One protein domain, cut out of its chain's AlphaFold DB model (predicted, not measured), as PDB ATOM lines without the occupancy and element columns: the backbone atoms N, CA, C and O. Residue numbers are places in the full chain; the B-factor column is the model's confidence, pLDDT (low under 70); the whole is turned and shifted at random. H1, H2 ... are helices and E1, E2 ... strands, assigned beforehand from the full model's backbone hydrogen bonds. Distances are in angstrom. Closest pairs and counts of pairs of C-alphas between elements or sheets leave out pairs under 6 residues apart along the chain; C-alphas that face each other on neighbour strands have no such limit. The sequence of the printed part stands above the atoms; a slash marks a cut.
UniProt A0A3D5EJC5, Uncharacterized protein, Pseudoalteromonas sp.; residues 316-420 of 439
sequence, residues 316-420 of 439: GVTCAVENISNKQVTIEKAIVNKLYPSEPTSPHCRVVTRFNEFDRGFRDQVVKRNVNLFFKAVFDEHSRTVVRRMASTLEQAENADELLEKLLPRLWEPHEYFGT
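This is residues 316 to 420 of the 439 residues of an uncharacterized protein of Pseudoalteromonas sp. (UniProt A0A3D5EJC5). A strongly twisted, curled sheet of four strands makes one part of this model, and H1 packs on its E1 and E2. From there H1, H2 and H3 form a loose helical loop that runs away from the sheet to H2 and comes back with H3, before the small H4 grazes the sheet. The 105 printed residues hold four strands, then four helices, E1 E2 E3 E4 H1 H2 H3 H4; the sheet, in that strand order, is antiparallel throughout, and the class is mixed, helices and strands. The whole is compact, with a radius of gyration of the C-alphas of 14.2 A and spans of 44 by 31 by 27 A.

Start at E1, residues 316 to 322, an edge strand, which forms a hairpin with E2, residues 329 to 336; look for N 319 and O 332, within hydrogen-bond range at 2.9 A. E2 and E3, residues 348 to 354, form the next hairpin, with N 335 and O 350 at 2.8 A. E3 forms a hairpin with the other edge strand E4, residues 357 to 366, with N 351 and O 363 at 2.9 A; E4 bends by 96 degrees at residue 360. These strands make a meander, each the antiparallel neighbour of the one before. H1, residues 376 to 389, is on the sheet over E1 and E2; its closest C-alpha pair with E1 is Ala 320 and His 382, 7.9 A apart. H2, residues 391 to 395, and H3, residues 400 to 407, only just touch, and only at the corner, with 3 pairs of C-alphas within 8 A; the closest are those of Leu 394 and Ala 400, at 5.1 A. H1 and H3 are close but not clearly touching and about perpendicular at 75 degrees; the closest C-alphas, of Ser 383 and Leu 404, are 7.7 A apart. H4, residues 414 to 418, only grazes the sheet; the C-alphas of Gly 316 and Pro 414 are 5.6 A apart. In H2, H3 and H4 every O i to N i+4 pair is within hydrogen-bond range, in H1 9 of 10.

Find C-alpha 316 at (-22.930, -36.948, -24.282), where E1 begins its 19.4 A; E2 covers 21.2 A, E3 17.0 A and E4 19.9 A. H1 starts at C-alpha 376, (-18.165, -46.915, -35.861), and runs 19.9 A. H2 measures 5.9 A, H3 10.4 A and H4 6.0 A, ending at C-alpha 418, (-27.786, -33.861, -14.779).

The two C-alphas farthest apart, of Tyr 340 and Gln 396, are 45.2 A apart. The printed part has no cut, and the link E2 to E3, 11 residues, is long. Mean pLDDT of the printed part is 82.7; residues 360 to 361 and residue 420 are under 70.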
ATOM      1  N   GLY A 316     -23.462 -35.779 -24.974       92.50
ATOM      2  CA  GLY A 316     -22.930 -36.948 -24.282       92.50
ATOM      3  C   GLY A 316     -22.052 -37.798 -25.191       92.50
ATOM      4  O   GLY A 316     -22.515 -38.345 -26.190       92.50
ATOM      5  N   VAL A 317     -20.780 -37.924 -24.831       92.88
ATOM      6  CA  VAL A 317     -19.789 -38.759 -25.512       92.88
ATOM      7  C   VAL A 317     -19.394 -39.913 -24.599       92.88
ATOM      8  O   VAL A 317     -19.242 -39.729 -23.393       92.88
ATOM      9  N   THR A 318     -19.214 -41.099 -25.166       92.62
ATOM     10  CA  THR A 318     -18.613 -42.241 -24.476       92.62
ATOM     11  C   THR A 318     -17.230 -42.502 -25.053       92.62
ATOM     12  O   THR A 318     -17.027 -42.467 -26.272       92.62
ATOM     13  N   CYS A 319     -16.250 -42.706 -24.177       90.88
ATOM     14  CA  CYS A 319     -14.873 -42.924 -24.583       90.88
ATOM     15  C   CYS A 319     -14.257 -44.161 -23.939       90.88
ATOM     16  O   CYS A 319     -14.480 -44.458 -22.769       90.88
ATOM     17  N   ALA A 320     -13.457 -44.868 -24.728       88.06
ATOM     18  CA  ALA A 320     -12.626 -45.959 -24.266       88.06
ATOM     19  C   ALA A 320     -11.361 -45.390 -23.609       88.06
ATOM     20  O   ALA A 320     -10.590 -44.666 -24.241       88.06
ATOM     21  N   VAL A 321     -11.150 -45.708 -22.337       83.38
ATOM     22  CA  VAL A 321      -9.977 -45.291 -21.569       83.38
ATOM     23  C   VAL A 321      -9.201 -46.533 -21.171       83.38
ATOM     24  O   VAL A 321      -9.721 -47.413 -20.497       83.38
ATOM     25  N   GLU A 322      -7.943 -46.617 -21.588       77.25
ATOM     26  CA  GLU A 322      -7.064 -47.697 -21.155       77.25
ATOM     27  C   GLU A 322      -6.477 -47.377 -19.778       77.25
ATOM     28  O   GLU A 322      -5.891 -46.317 -19.550       77.25
ATOM     29  N   ASN A 323      -6.638 -48.305 -18.842       70.19
ATOM     30  CA  ASN A 323      -6.022 -48.221 -17.534       70.19
ATOM     31  C   ASN A 323      -4.524 -48.541 -17.647       70.19
ATOM     32  O   ASN A 323      -4.130 -49.637 -18.043       70.19
ATOM     33  N   ILE A 324      -3.697 -47.580 -17.235       71.38
ATOM     34  CA  ILE A 324      -2.231 -47.642 -17.296       71.38
ATOM     35  C   ILE A 324      -1.680 -48.859 -16.532       71.38
ATOM     36  O   ILE A 324      -0.687 -49.448 -16.952       71.38
ATOM     37  N   SER A 325      -2.316 -49.256 -15.427       70.50
ATOM     38  CA  SER A 325      -1.792 -50.299 -14.539       70.50
ATOM     39  C   SER A 325      -2.015 -51.716 -15.064       70.50
ATOM     40  O   SER A 325      -1.151 -52.569 -14.892       70.50
ATOM     41  N   ASN A 326      -3.164 -51.992 -15.684       72.12
ATOM     42  CA  ASN A 326      -3.557 -53.355 -16.063       72.12
ATOM     43  C   ASN A 326      -3.937 -53.508 -17.546       72.12
ATOM     44  O   ASN A 326      -4.408 -54.575 -17.940       72.12
ATOM     45  N   LYS A 327      -3.760 -52.455 -18.357       71.38
ATOM     46  CA  LYS A 327      -4.137 -52.393 -19.781       71.38
ATOM     47  C   LYS A 327      -5.605 -52.748 -20.053       71.38
ATOM     48  O   LYS A 327      -5.983 -53.121 -21.165       71.38
ATOM     49  N   GLN A 328      -6.470 -52.680 -19.039       72.88
ATOM     50  CA  GLN A 328      -7.898 -52.879 -19.238       72.88
ATOM     51  C   GLN A 328      -8.522 -51.595 -19.763       72.88
ATOM     52  O   GLN A 328      -8.340 -50.523 -19.195       72.88
ATOM     53  N   VAL A 329      -9.300 -51.722 -20.833       75.81
ATOM     54  CA  VAL A 329     -10.141 -50.640 -21.337       75.81
ATOM     55  C   VAL A 329     -11.407 -50.542 -20.486       75.81
ATOM     56  O   VAL A 329     -12.130 -51.533 -20.363       75.81
ATOM     57  N   THR A 330     -11.669 -49.360 -19.933       79.88
ATOM     58  CA  THR A 330     -12.942 -48.969 -19.317       79.88
ATOM     59  C   THR A 330     -13.682 -47.979 -20.203       79.88
ATOM     60  O   THR A 330     -13.082 -47.336 -21.067       79.88
ATOM     61  N   ILE A 331     -15.003 -47.891 -20.037       86.38
ATOM     62  CA  ILE A 331     -15.850 -47.026 -20.857       86.38
ATOM     63  C   ILE A 331     -16.336 -45.874 -20.005       86.38
ATOM     64  O   ILE A 331     -17.194 -46.031 -19.146       86.38
ATOM     65  N   GLU A 332     -15.809 -44.690 -20.271       88.88
ATOM     66  CA  GLU A 332     -16.166 -43.513 -19.502       88.88
ATOM     67  C   GLU A 332     -17.195 -42.656 -20.233       88.88
ATOM     68  O   GLU A 332     -17.177 -42.496 -21.457       88.88
ATOM     69  N   LYS A 333     -18.106 -42.075 -19.457       91.50
ATOM     70  CA  LYS A 333     -19.074 -41.080 -19.907       91.50
ATOM     71  C   LYS A 333     -18.448 -39.697 -19.768       91.50
ATOM     72  O   LYS A 333     -17.859 -39.358 -18.741       91.50
ATOM     73  N   ALA A 334     -18.600 -38.874 -20.796       92.00
ATOM     74  CA  ALA A 334     -18.090 -37.512 -20.832       92.00
ATOM     75  C   ALA A 334     -19.089 -36.556 -21.493       92.00
ATOM     76  O   ALA A 334     -19.869 -36.951 -22.357       92.00
ATOM     77  N   ILE A 335     -19.082 -35.286 -21.102       93.00
ATOM     78  CA  ILE A 335     -19.974 -34.255 -21.643       93.00
ATOM     79  C   ILE A 335     -19.176 -33.123 -22.279       93.00
ATOM     80  O   ILE A 335     -18.240 -32.610 -21.670       93.00
ATOM     81  N   VAL A 336     -19.543 -32.713 -23.493       94.31
ATOM     82  CA  VAL A 336     -18.900 -31.581 -24.181       94.31
ATOM     83  C   VAL A 336     -19.166 -30.283 -23.422       94.31
ATOM     84  O   VAL A 336     -20.324 -29.902 -23.244       94.31
ATOM     85  N   ASN A 337     -18.112 -29.586 -22.996       93.25
ATOM     86  CA  ASN A 337     -18.232 -28.405 -22.132       93.25
ATOM     87  C   ASN A 337     -17.527 -27.137 -22.655       93.25
ATOM     88  O   ASN A 337     -17.725 -26.070 -22.073       93.25
ATOM     89  N   LYS A 338     -16.760 -27.218 -23.753       93.12
ATOM     90  CA  LYS A 338     -16.088 -26.062 -24.378       93.12
ATOM     91  C   LYS A 338     -16.364 -25.951 -25.876       93.12
ATOM     92  O   LYS A 338     -16.677 -26.936 -26.545       93.12
ATOM     93  N   LEU A 339     -16.247 -24.727 -26.373       94.69
ATOM     94  CA  LEU A 339     -16.021 -24.377 -27.772       94.69
ATOM     95  C   LEU A 339     -14.531 -24.537 -28.117       94.69
ATOM     96  O   LEU A 339     -13.716 -24.822 -27.244       94.69
ATOM     97  N   TYR A 340     -14.192 -24.327 -29.386       95.31
ATOM     98  CA  TYR A 340     -12.848 -24.460 -29.955       95.31
ATOM     99  C   TYR A 340     -12.213 -25.827 -29.690       95.31
ATOM    100  O   TYR A 340     -11.167 -25.908 -29.050       95.31
ATOM    101  N   PRO A 341     -12.833 -26.926 -30.156       94.56
ATOM    102  CA  PRO A 341     -12.182 -28.223 -30.086       94.56
ATOM    103  C   PRO A 341     -10.880 -28.214 -30.898       94.56
ATOM    104  O   PRO A 341     -10.800 -27.576 -31.949       94.56
ATOM    105  N   SER A 342      -9.877 -28.970 -30.445       88.50
ATOM    106  CA  SER A 342      -8.587 -29.082 -31.144       88.50
ATOM    107  C   SER A 342      -8.746 -29.567 -32.589       88.50
ATOM    108  O   SER A 342      -8.016 -29.154 -33.482       88.50
ATOM    109  N   GLU A 343      -9.733 -30.434 -32.818       92.88
ATOM    110  CA  GLU A 343     -10.208 -30.820 -34.143       92.88
ATOM    111  C   GLU A 343     -11.734 -30.902 -34.119       92.88
ATOM    112  O   GLU A 343     -12.301 -31.277 -33.089       92.88
ATOM    113  N   PRO A 344     -12.430 -30.702 -35.253       92.56
ATOM    114  CA  PRO A 344     -13.889 -30.766 -35.276       92.56
ATOM    115  C   PRO A 344     -14.482 -32.082 -34.745       92.56
ATOM    116  O   PRO A 344     -15.621 -32.091 -34.286       92.56
ATOM    117  N   THR A 345     -13.725 -33.186 -34.805       93.75
ATOM    118  CA  THR A 345     -14.114 -34.528 -34.335       93.75
ATOM    119  C   THR A 345     -13.620 -34.888 -32.933       93.75
ATOM    120  O   THR A 345     -13.933 -35.981 -32.459       93.75
ATOM    121  N   SER A 346     -12.846 -34.014 -32.290       95.06
ATOM    122  CA  SER A 346     -12.142 -34.287 -31.033       95.06
ATOM    123  C   SER A 346     -12.553 -33.247 -29.978       95.06
ATOM    124  O   SER A 346     -11.825 -32.278 -29.755       95.06
ATOM    125  N   PRO A 347     -13.755 -33.369 -29.379       95.19
ATOM    126  CA  PRO A 347     -14.297 -32.349 -28.489       95.19
ATOM    127  C   PRO A 347     -13.564 -32.274 -27.145       95.19
ATOM    128  O   PRO A 347     -13.064 -33.273 -26.623       95.19
ATOM    129  N   HIS A 348     -13.577 -31.084 -26.546       94.38
ATOM    130  CA  HIS A 348     -13.274 -30.906 -25.129       94.38
ATOM    131  C   HIS A 348     -14.468 -31.364 -24.298       94.38
ATOM    132  O   HIS A 348     -15.584 -30.853 -24.456       94.38
ATOM    133  N   CYS A 349     -14.225 -32.322 -23.413       92.75
ATOM    134  CA  CYS A 349     -15.252 -32.880 -22.560       92.75
ATOM    135  C   CYS A 349     -14.828 -32.882 -21.100       92.75
ATOM    136  O   CYS A 349     -13.662 -33.088 -20.768       92.75
ATOM    137  N   ARG A 350     -15.822 -32.770 -20.228       90.50
ATOM    138  CA  ARG A 350     -15.724 -33.143 -18.826       90.50
ATOM    139  C   ARG A 350     -16.070 -34.617 -18.677       90.50
ATOM    140  O   ARG A 350     -17.195 -35.005 -18.985       90.50
ATOM    141  N   VAL A 351     -15.130 -35.431 -18.215       88.81
ATOM    142  CA  VAL A 351     -15.386 -36.840 -17.890       88.81
ATOM    143  C   VAL A 351     -16.146 -36.906 -16.571       88.81
ATOM    144  O   VAL A 351     -15.745 -36.266 -15.597       88.81
ATOM    145  N   VAL A 352     -17.260 -37.637 -16.562       87.00
ATOM    146  CA  VAL A 352     -18.202 -37.705 -15.434       87.00
ATOM    147  C   VAL A 352     -18.209 -39.057 -14.737       87.00
ATOM    148  O   VAL A 352     -18.789 -39.170 -13.660       87.00
ATOM    149  N   THR A 353     -17.570 -40.067 -15.326       85.19
ATOM    150  CA  THR A 353     -17.359 -41.363 -14.685       85.19
ATOM    151  C   THR A 353     -15.881 -41.708 -14.574       85.19
ATOM    152  O   THR A 353     -15.033 -41.178 -15.298       85.19
ATOM    153  N   ARG A 354     -15.581 -42.609 -13.647       80.81
ATOM    154  CA  ARG A 354     -14.315 -43.313 -13.553       80.81
ATOM    155  C   ARG A 354     -14.607 -44.755 -13.165       80.81
ATOM    156  O   ARG A 354     -15.312 -44.988 -12.191       80.81
ATOM    157  N   PHE A 355     -14.070 -45.713 -13.915       75.06
ATOM    158  CA  PHE A 355     -14.374 -47.135 -13.744       75.06
ATOM    159  C   PHE A 355     -15.886 -47.419 -13.803       75.06
ATOM    160  O   PHE A 355     -16.402 -48.215 -13.027       75.06
ATOM    161  N   ASN A 356     -16.597 -46.748 -14.719       72.19
ATOM    162  CA  ASN A 356     -18.059 -46.792 -14.884       72.19
ATOM    163  C   ASN A 356     -18.883 -46.224 -13.709       72.19
ATOM    164  O   ASN A 356     -20.113 -46.222 -13.779       72.19
ATOM    165  N   GLU A 357     -18.250 -45.686 -12.666       77.38
ATOM    166  CA  GLU A 357     -18.936 -45.039 -11.547       77.38
ATOM    167  C   GLU A 357     -18.886 -43.520 -11.679       77.38
ATOM    168  O   GLU A 357     -17.887 -42.958 -12.117       77.38
ATOM    169  N   PHE A 358     -19.965 -42.829 -11.308       79.19
ATOM    170  CA  PHE A 358     -19.994 -41.370 -11.374       79.19
ATOM    171  C   PHE A 358     -19.026 -40.752 -10.362       79.19
ATOM    172  O   PHE A 358     -19.200 -40.898  -9.151       79.19
ATOM    173  N   ASP A 359     -18.046 -40.015 -10.875       71.12
ATOM    174  CA  ASP A 359     -17.003 -39.370 -10.084       71.12
ATOM    175  C   ASP A 359     -17.363 -37.895  -9.838       71.12
ATOM    176  O   ASP A 359     -17.911 -37.213 -10.705       71.12
ATOM    177  N   ARG A 360     -17.055 -37.385  -8.641       66.56
ATOM    178  CA  ARG A 360     -17.169 -35.954  -8.308       66.56
ATOM    179  C   ARG A 360     -15.913 -35.172  -8.707       66.56
ATOM    180  O   ARG A 360     -15.991 -33.957  -8.880       66.56
ATOM    181  N   GLY A 361     -14.774 -35.847  -8.870       64.88
ATOM    182  CA  GLY A 361     -13.482 -35.296  -9.285       64.88
ATOM    183  C   GLY A 361     -13.382 -35.069 -10.792       64.88
ATOM    184  O   GLY A 361     -12.402 -35.481 -11.408       64.88
ATOM    185  N   PHE A 362     -14.411 -34.457 -11.386       72.44
ATOM    186  CA  PHE A 362     -14.528 -34.218 -12.823       72.44
ATOM    187  C   PHE A 362     -13.221 -33.706 -13.441       72.44
ATOM    188  O   PHE A 362     -12.659 -32.710 -12.984       72.44
ATOM    189  N   ARG A 363     -12.763 -34.356 -14.518       80.81
ATOM    190  CA  ARG A 363     -11.571 -33.938 -15.269       80.81
ATOM    191  C   ARG A 363     -11.959 -33.499 -16.669       80.81
ATOM    192  O   ARG A 363     -12.686 -34.208 -17.365       80.81
ATOM    193  N   ASP A 364     -11.454 -32.342 -17.073       87.62
ATOM    194  CA  ASP A 364     -11.577 -31.869 -18.444       87.62
ATOM    195  C   ASP A 364     -10.474 -32.520 -19.293       87.62
ATOM    196  O   ASP A 364      -9.301 -32.505 -18.923       87.62
ATOM    197  N   GLN A 365     -10.843 -33.099 -20.434       89.62
ATOM    198  CA  GLN A 365      -9.905 -33.695 -21.382       89.62
ATOM    199  C   GLN A 365     -10.401 -33.556 -22.823       89.62
ATOM    200  O   GLN A 365     -11.593 -33.387 -23.080       89.62
ATOM    201  N   VAL A 366      -9.484 -33.678 -23.783       93.25
ATOM    202  CA  VAL A 366      -9.843 -33.827 -25.198       93.25
ATOM    203  C   VAL A 366     -10.186 -35.287 -25.461       93.25
ATOM    204  O   VAL A 366      -9.332 -36.166 -25.331       93.25
ATOM    205  N   VAL A 367     -11.425 -35.557 -25.863       93.69
ATOM    206  CA  VAL A 367     -11.832 -36.892 -26.307       93.69
ATOM    207  C   VAL A 367     -11.474 -37.029 -27.782       93.69
ATOM    208  O   VAL A 367     -12.202 -36.574 -28.661       93.69
ATOM    209  N   LYS A 368     -10.319 -37.637 -28.057       94.38
ATOM    210  CA  LYS A 368      -9.826 -37.843 -29.424       94.38
ATOM    211  C   LYS A 368     -10.723 -38.800 -30.209       94.38
ATOM    212  O   LYS A 368     -11.341 -39.708 -29.653       94.38
ATOM    213  N   ARG A 369     -10.729 -38.649 -31.536       93.38
ATOM    214  CA  ARG A 369     -11.487 -39.513 -32.456       93.38
ATOM    215  C   ARG A 369     -11.233 -41.011 -32.250       93.38
ATOM    216  O   ARG A 369     -12.177 -41.782 -32.351       93.38
ATOM    217  N   ASN A 370      -9.993 -41.412 -31.978       91.38
ATOM    218  CA  ASN A 370      -9.584 -42.815 -31.852       91.38
ATOM    219  C   ASN A 370     -10.044 -43.499 -30.555       91.38
ATOM    220  O   ASN A 370      -9.940 -44.712 -30.461       91.38
ATOM    221  N   VAL A 371     -10.552 -42.746 -29.579       90.81
ATOM    222  CA  VAL A 371     -11.092 -43.289 -28.321       90.81
ATOM    223  C   VAL A 371     -12.590 -43.034 -28.169       90.81
ATOM    224  O   VAL A 371     -13.185 -43.422 -27.173       90.81
ATOM    225  N   ASN A 372     -13.222 -42.365 -29.133       93.25
ATOM    226  CA  ASN A 372     -14.623 -41.972 -29.069       93.25
ATOM    227  C   ASN A 372     -15.522 -43.041 -29.716       93.25
ATOM    228  O   ASN A 372     -15.497 -43.225 -30.937       93.25
ATOM    229  N   LEU A 373     -16.360 -43.701 -28.910       91.56
ATOM    230  CA  LEU A 373     -17.240 -44.796 -29.347       91.56
ATOM    231  C   LEU A 373     -18.374 -44.344 -30.282       91.56
ATOM    232  O   LEU A 373     -19.042 -45.175 -30.906       91.56
ATOM    233  N   PHE A 374     -18.580 -43.034 -30.453       91.44
ATOM    234  CA  PHE A 374     -19.475 -42.528 -31.489       91.44
ATOM    235  C   PHE A 374     -19.030 -43.009 -32.881       91.44
ATOM    236  O   PHE A 374     -19.863 -43.355 -33.730       91.44
ATOM    237  N   PHE A 375     -17.717 -43.071 -33.129       91.06
ATOM    238  CA  PHE A 375     -17.177 -43.518 -34.408       91.06
ATOM    239  C   PHE A 375     -17.261 -45.035 -34.534       91.06
ATOM    240  O   PHE A 375     -16.718 -45.777 -33.722       91.06
ATOM    241  N   LYS A 376     -17.903 -45.492 -35.616       89.44
ATOM    242  CA  LYS A 376     -18.165 -46.915 -35.861       89.44
ATOM    243  C   LYS A 376     -16.897 -47.773 -35.786       89.44
ATOM    244  O   LYS A 376     -16.923 -48.797 -35.129       89.44
ATOM    245  N   ALA A 377     -15.792 -47.331 -36.388       89.88
ATOM    246  CA  ALA A 377     -14.537 -48.089 -36.372       89.88
ATOM    247  C   ALA A 377     -14.026 -48.370 -34.945       89.88
ATOM    248  O   ALA A 377     -13.613 -49.486 -34.656       89.88
ATOM    249  N   VAL A 378     -14.120 -47.379 -34.052       89.00
ATOM    250  CA  VAL A 378     -13.689 -47.493 -32.650       89.00
ATOM    251  C   VAL A 378     -14.646 -48.397 -31.870       89.00
ATOM    252  O   VAL A 378     -14.221 -49.271 -31.118       89.00
ATOM    253  N   PHE A 379     -15.952 -48.245 -32.093       87.81
ATOM    254  CA  PHE A 379     -16.955 -49.134 -31.512       87.81
ATOM    255  C   PHE A 379     -16.764 -50.599 -31.943       87.81
ATOM    256  O   PHE A 379     -16.783 -51.497 -31.103       87.81
ATOM    257  N   ASP A 380     -16.536 -50.855 -33.233       86.38
ATOM    258  CA  ASP A 380     -16.340 -52.201 -33.785       86.38
ATOM    259  C   ASP A 380     -15.069 -52.869 -33.212       86.38
ATOM    260  O   ASP A 380     -15.035 -54.079 -32.989       86.38
ATOM    261  N   GLU A 381     -14.021 -52.093 -32.926       85.88
ATOM    262  CA  GLU A 381     -12.791 -52.581 -32.291       85.88
ATOM    263  C   GLU A 381     -13.016 -52.998 -30.826       85.88
ATOM    264  O   GLU A 381     -12.659 -54.112 -30.415       85.88
ATOM    265  N   HIS A 382     -13.651 -52.132 -30.033       81.12
ATOM    266  CA  HIS A 382     -13.883 -52.395 -28.613       81.12
ATOM    267  C   HIS A 382     -14.999 -53.415 -28.363       81.12
ATOM    268  O   HIS A 382     -14.870 -54.228 -27.447       81.12
ATOM    269  N   SER A 383     -16.039 -53.456 -29.201       78.88
ATOM    270  CA  SER A 383     -17.099 -54.474 -29.131       78.88
ATOM    271  C   SER A 383     -16.536 -55.883 -29.276       78.88
ATOM    272  O   SER A 383     -16.800 -56.723 -28.425       78.88
ATOM    273  N   ARG A 384     -15.643 -56.135 -30.241       76.25
ATOM    274  CA  ARG A 384     -14.955 -57.437 -30.374       76.25
ATOM    275  C   ARG A 384     -14.157 -57.830 -29.133       76.25
ATOM    276  O   ARG A 384     -13.941 -59.019 -28.899       76.25
ATOM    277  N   THR A 385     -13.654 -56.852 -28.384       74.88
ATOM    278  CA  THR A 385     -12.881 -57.084 -27.158       74.88
ATOM    279  C   THR A 385     -13.801 -57.391 -25.979       74.88
ATOM    280  O   THR A 385     -13.535 -58.330 -25.232       74.88
ATOM    281  N   VAL A 386     -14.902 -56.649 -25.832       71.69
ATOM    282  CA  VAL A 386     -15.914 -56.890 -24.791       71.69
ATOM    283  C   VAL A 386     -16.643 -58.208 -25.029       71.69
ATOM    284  O   VAL A 386     -16.722 -59.010 -24.104       71.69
ATOM    285  N   VAL A 387     -17.060 -58.493 -26.267       70.31
ATOM    286  CA  VAL A 387     -17.677 -59.772 -26.650       70.31
ATOM    287  C   VAL A 387     -16.752 -60.941 -26.317       70.31
ATOM    288  O   VAL A 387     -17.192 -61.904 -25.708       70.31
ATOM    289  N   ARG A 388     -15.446 -60.842 -26.610       70.19
ATOM    290  CA  ARG A 388     -14.475 -61.882 -26.223       70.19
ATOM    291  C   ARG A 388     -14.347 -62.068 -24.709       70.19
ATOM    292  O   ARG A 388     -14.139 -63.189 -24.265       70.19
ATOM    293  N   ARG A 389     -14.437 -60.995 -23.916       72.31
ATOM    294  CA  ARG A 389     -14.321 -61.061 -22.445       72.31
ATOM    295  C   ARG A 389     -15.594 -61.558 -21.767       72.31
ATOM    296  O   ARG A 389     -15.503 -62.183 -20.719       72.31
ATOM    297  N   MET A 390     -16.753 -61.259 -22.345       71.88
ATOM    298  CA  MET A 390     -18.070 -61.539 -21.768       71.88
ATOM    299  C   MET A 390     -18.842 -62.589 -22.571       71.88
ATOM    300  O   MET A 390     -20.062 -62.643 -22.467       71.88
ATOM    301  N   ALA A 391     -18.148 -63.416 -23.364       72.12
ATOM    302  CA  ALA A 391     -18.757 -64.394 -24.267       72.12
ATOM    303  C   ALA A 391     -19.760 -65.296 -23.537       72.12
ATOM    304  O   ALA A 391     -20.909 -65.372 -23.948       72.12
ATOM    305  N   SER A 392     -19.378 -65.856 -22.386       70.12
ATOM    306  CA  SER A 392     -20.257 -66.712 -21.578       70.12
ATOM    307  C   SER A 392     -21.492 -65.985 -21.033       70.12
ATOM    308  O   SER A 392     -22.559 -66.579 -20.931       70.12
ATOM    309  N   THR A 393     -21.371 -64.701 -20.689       73.44
ATOM    310  CA  THR A 393     -22.488 -63.875 -20.201       73.44
ATOM    311  C   THR A 393     -23.414 -63.443 -21.339       73.44
ATOM    312  O   THR A 393     -24.624 -63.386 -21.152       73.44
ATOM    313  N   LEU A 394     -22.859 -63.146 -22.516       72.69
ATOM    314  CA  LEU A 394     -23.617 -62.764 -23.709       72.69
ATOM    315  C   LEU A 394     -24.324 -63.969 -24.343       72.69
ATOM    316  O   LEU A 394     -25.454 -63.823 -24.788       72.69
ATOM    317  N   GLU A 395     -23.706 -65.153 -24.335       73.69
ATOM    318  CA  GLU A 395     -24.311 -66.409 -24.809       73.69
ATOM    319  C   GLU A 395     -25.530 -66.828 -23.979       73.69
ATOM    320  O   GLU A 395     -26.451 -67.450 -24.503       73.69
ATOM    321  N   GLN A 396     -25.552 -66.478 -22.690       78.19
ATOM    322  CA  GLN A 396     -26.667 -66.760 -21.782       78.19
ATOM    323  C   GLN A 396     -27.748 -65.668 -21.789       78.19
ATOM    324  O   GLN A 396     -28.786 -65.833 -21.148       78.19
ATOM    325  N   ALA A 397     -27.519 -64.545 -22.472       77.12
ATOM    326  CA  ALA A 397     -28.474 -63.451 -22.529       77.12
ATOM    327  C   ALA A 397     -29.527 -63.711 -23.614       77.12
ATOM    328  O   ALA A 397     -29.188 -63.898 -24.779       77.12
ATOM    329  N   GLU A 398     -30.811 -63.621 -23.256       76.06
ATOM    330  CA  GLU A 398     -31.922 -63.724 -24.220       76.06
ATOM    331  C   GLU A 398     -31.843 -62.661 -25.333       76.06
ATOM    332  O   GLU A 398     -32.348 -62.878 -26.431       76.06
ATOM    333  N   ASN A 399     -31.182 -61.526 -25.064       81.25
ATOM    334  CA  ASN A 399     -30.984 -60.436 -26.017       81.25
ATOM    335  C   ASN A 399     -29.544 -59.886 -25.956       81.25
ATOM    336  O   ASN A 399     -29.273 -58.836 -25.366       81.25
ATOM    337  N   ALA A 400     -28.595 -60.635 -26.529       75.44
ATOM    338  CA  ALA A 400     -27.162 -60.328 -26.477       75.44
ATOM    339  C   ALA A 400     -26.801 -58.957 -27.079       75.44
ATOM    340  O   ALA A 400     -25.939 -58.264 -26.538       75.44
ATOM    341  N   ASP A 401     -27.480 -58.538 -28.152       74.25
ATOM    342  CA  ASP A 401     -27.245 -57.240 -28.796       74.25
ATOM    343  C   ASP A 401     -27.643 -56.072 -27.880       74.25
ATOM    344  O   ASP A 401     -26.888 -55.111 -27.723       74.25
ATOM    345  N   GLU A 402     -28.787 -56.177 -27.199       76.62
ATOM    346  CA  GLU A 402     -29.242 -55.162 -26.242       76.62
ATOM    347  C   GLU A 402     -28.324 -55.097 -25.011       76.62
ATOM    348  O   GLU A 402     -28.002 -54.014 -24.512       76.62
ATOM    349  N   LEU A 403     -27.855 -56.253 -24.528       75.44
ATOM    350  CA  LEU A 403     -26.881 -56.307 -23.438       75.44
ATOM    351  C   LEU A 403     -25.546 -55.672 -23.857       75.44
ATOM    352  O   LEU A 403     -24.953 -54.920 -23.083       75.44
ATOM    353  N   LEU A 404     -25.092 -55.919 -25.088       75.69
ATOM    354  CA  LEU A 404     -23.878 -55.316 -25.629       75.69
ATOM    355  C   LEU A 404     -24.001 -53.792 -25.750       75.69
ATOM    356  O   LEU A 404     -23.070 -53.086 -25.366       75.69
ATOM    357  N   GLU A 405     -25.136 -53.267 -26.221       73.69
ATOM    358  CA  GLU A 405     -25.376 -51.818 -26.269       73.69
ATOM    359  C   GLU A 405     -25.406 -51.181 -24.871       73.69
ATOM    360  O   GLU A 405     -24.884 -50.077 -24.694       73.69
ATOM    361  N   LYS A 406     -25.935 -51.880 -23.857       75.50
ATOM    362  CA  LYS A 406     -25.887 -51.426 -22.453       75.50
ATOM    363  C   LYS A 406     -24.463 -51.387 -21.897       75.50
ATOM    364  O   LYS A 406     -24.135 -50.490 -21.122       75.50
ATOM    365  N   LEU A 407     -23.618 -52.341 -22.286       75.00
ATOM    366  CA  LEU A 407     -22.222 -52.434 -21.844       75.00
ATOM    367  C   LEU A 407     -21.293 -51.464 -22.591       75.00
ATOM    368  O   LEU A 407     -20.321 -50.971 -22.018       75.00
ATOM    369  N   LEU A 408     -21.584 -51.184 -23.864       79.19
ATOM    370  CA  LEU A 408     -20.806 -50.316 -24.750       79.19
ATOM    371  C   LEU A 408     -21.695 -49.256 -25.417       79.19
ATOM    372  O   LEU A 408     -21.820 -49.219 -26.642       79.19
ATOM    373  N   PRO A 409     -22.301 -48.336 -24.657       84.38
ATOM    374  CA  PRO A 409     -23.116 -47.295 -25.258       84.38
ATOM    375  C   PRO A 409     -22.260 -46.434 -26.200       84.38
ATOM    376  O   PRO A 409     -21.209 -45.927 -25.810       84.38
ATOM    377  N   ARG A 410     -22.699 -46.234 -27.451       86.19
ATOM    378  CA  ARG A 410     -22.016 -45.350 -28.434       86.19
ATOM    379  C   ARG A 410     -22.149 -43.863 -28.117       86.19
ATOM    380  O   ARG A 410     -21.421 -43.028 -28.648       86.19
ATOM    381  N   LEU A 411     -23.157 -43.549 -27.322       87.19
ATOM    382  CA  LEU A 411     -23.513 -42.244 -26.800       87.19
ATOM    383  C   LEU A 411     -24.222 -42.490 -25.474       87.19
ATOM    384  O   LEU A 411     -24.785 -43.561 -25.269       87.19
ATOM    385  N   TRP A 412     -24.191 -41.513 -24.585       88.50
ATOM    386  CA  TRP A 412     -24.953 -41.578 -23.343       88.50
ATOM    387  C   TRP A 412     -25.833 -40.348 -23.232       88.50
ATOM    388  O   TRP A 412     -25.576 -39.340 -23.891       88.50
ATOM    389  N   GLU A 413     -26.849 -40.448 -22.387       86.75
ATOM    390  CA  GLU A 413     -27.867 -39.432 -22.194       86.75
ATOM    391  C   GLU A 413     -27.530 -38.563 -20.977       86.75
ATOM    392  O   GLU A 413     -27.800 -38.953 -19.841       86.75
ATOM    393  N   PRO A 414     -26.940 -37.360 -21.147       86.88
ATOM    394  CA  PRO A 414     -26.473 -36.611 -19.988       86.88
ATOM    395  C   PRO A 414     -27.610 -36.090 -19.118       86.88
ATOM    396  O   PRO A 414     -27.426 -35.858 -17.924       86.88
ATOM    397  N   HIS A 415     -28.798 -35.937 -19.701       80.31
ATOM    398  CA  HIS A 415     -29.992 -35.516 -18.987       80.31
ATOM    399  C   HIS A 415     -30.386 -36.507 -17.869       80.31
ATOM    400  O   HIS A 415     -30.876 -36.061 -16.837       80.31
ATOM    401  N   GLU A 416     -30.098 -37.808 -18.009       78.00
ATOM    402  CA  GLU A 416     -30.369 -38.823 -16.974       78.00
ATOM    403  C   GLU A 416     -29.583 -38.557 -15.683       78.00
ATOM    404  O   GLU A 416     -30.049 -38.827 -14.576       78.00
ATOM    405  N   TYR A 417     -28.378 -37.997 -15.820       79.31
ATOM    406  CA  TYR A 417     -27.506 -37.688 -14.693       79.31
ATOM    407  C   TYR A 417     -27.687 -36.254 -14.187       79.31
ATOM    408  O   TYR A 417     -27.792 -36.014 -12.985       79.31
ATOM    409  N   PHE A 418     -27.726 -35.287 -15.106       78.81
ATOM    410  CA  PHE A 418     -27.786 -33.861 -14.779       78.81
ATOM    411  C   PHE A 418     -29.205 -33.348 -14.529       78.81
ATOM    412  O   PHE A 418     -29.365 -32.274 -13.958       78.81
ATOM    413  N   GLY A 419     -30.236 -34.094 -14.931       70.50
ATOM    414  CA  GLY A 419     -31.631 -33.751 -14.662       70.50
ATOM    415  C   GLY A 419     -32.047 -33.993 -13.211       70.50
ATOM    416  O   GLY A 419     -32.947 -33.318 -12.723       70.50
ATOM    417  N   THR A 420     -31.382 -34.914 -12.505       66.94
ATOM    418  CA  THR A 420     -31.735 -35.298 -11.127       66.94
ATOM    419  C   THR A 420     -30.730 -34.813 -10.079       66.94
ATOM    420  O   THR A 420     -30.975 -34.962  -8.883       66.94
TER     421      THR A 420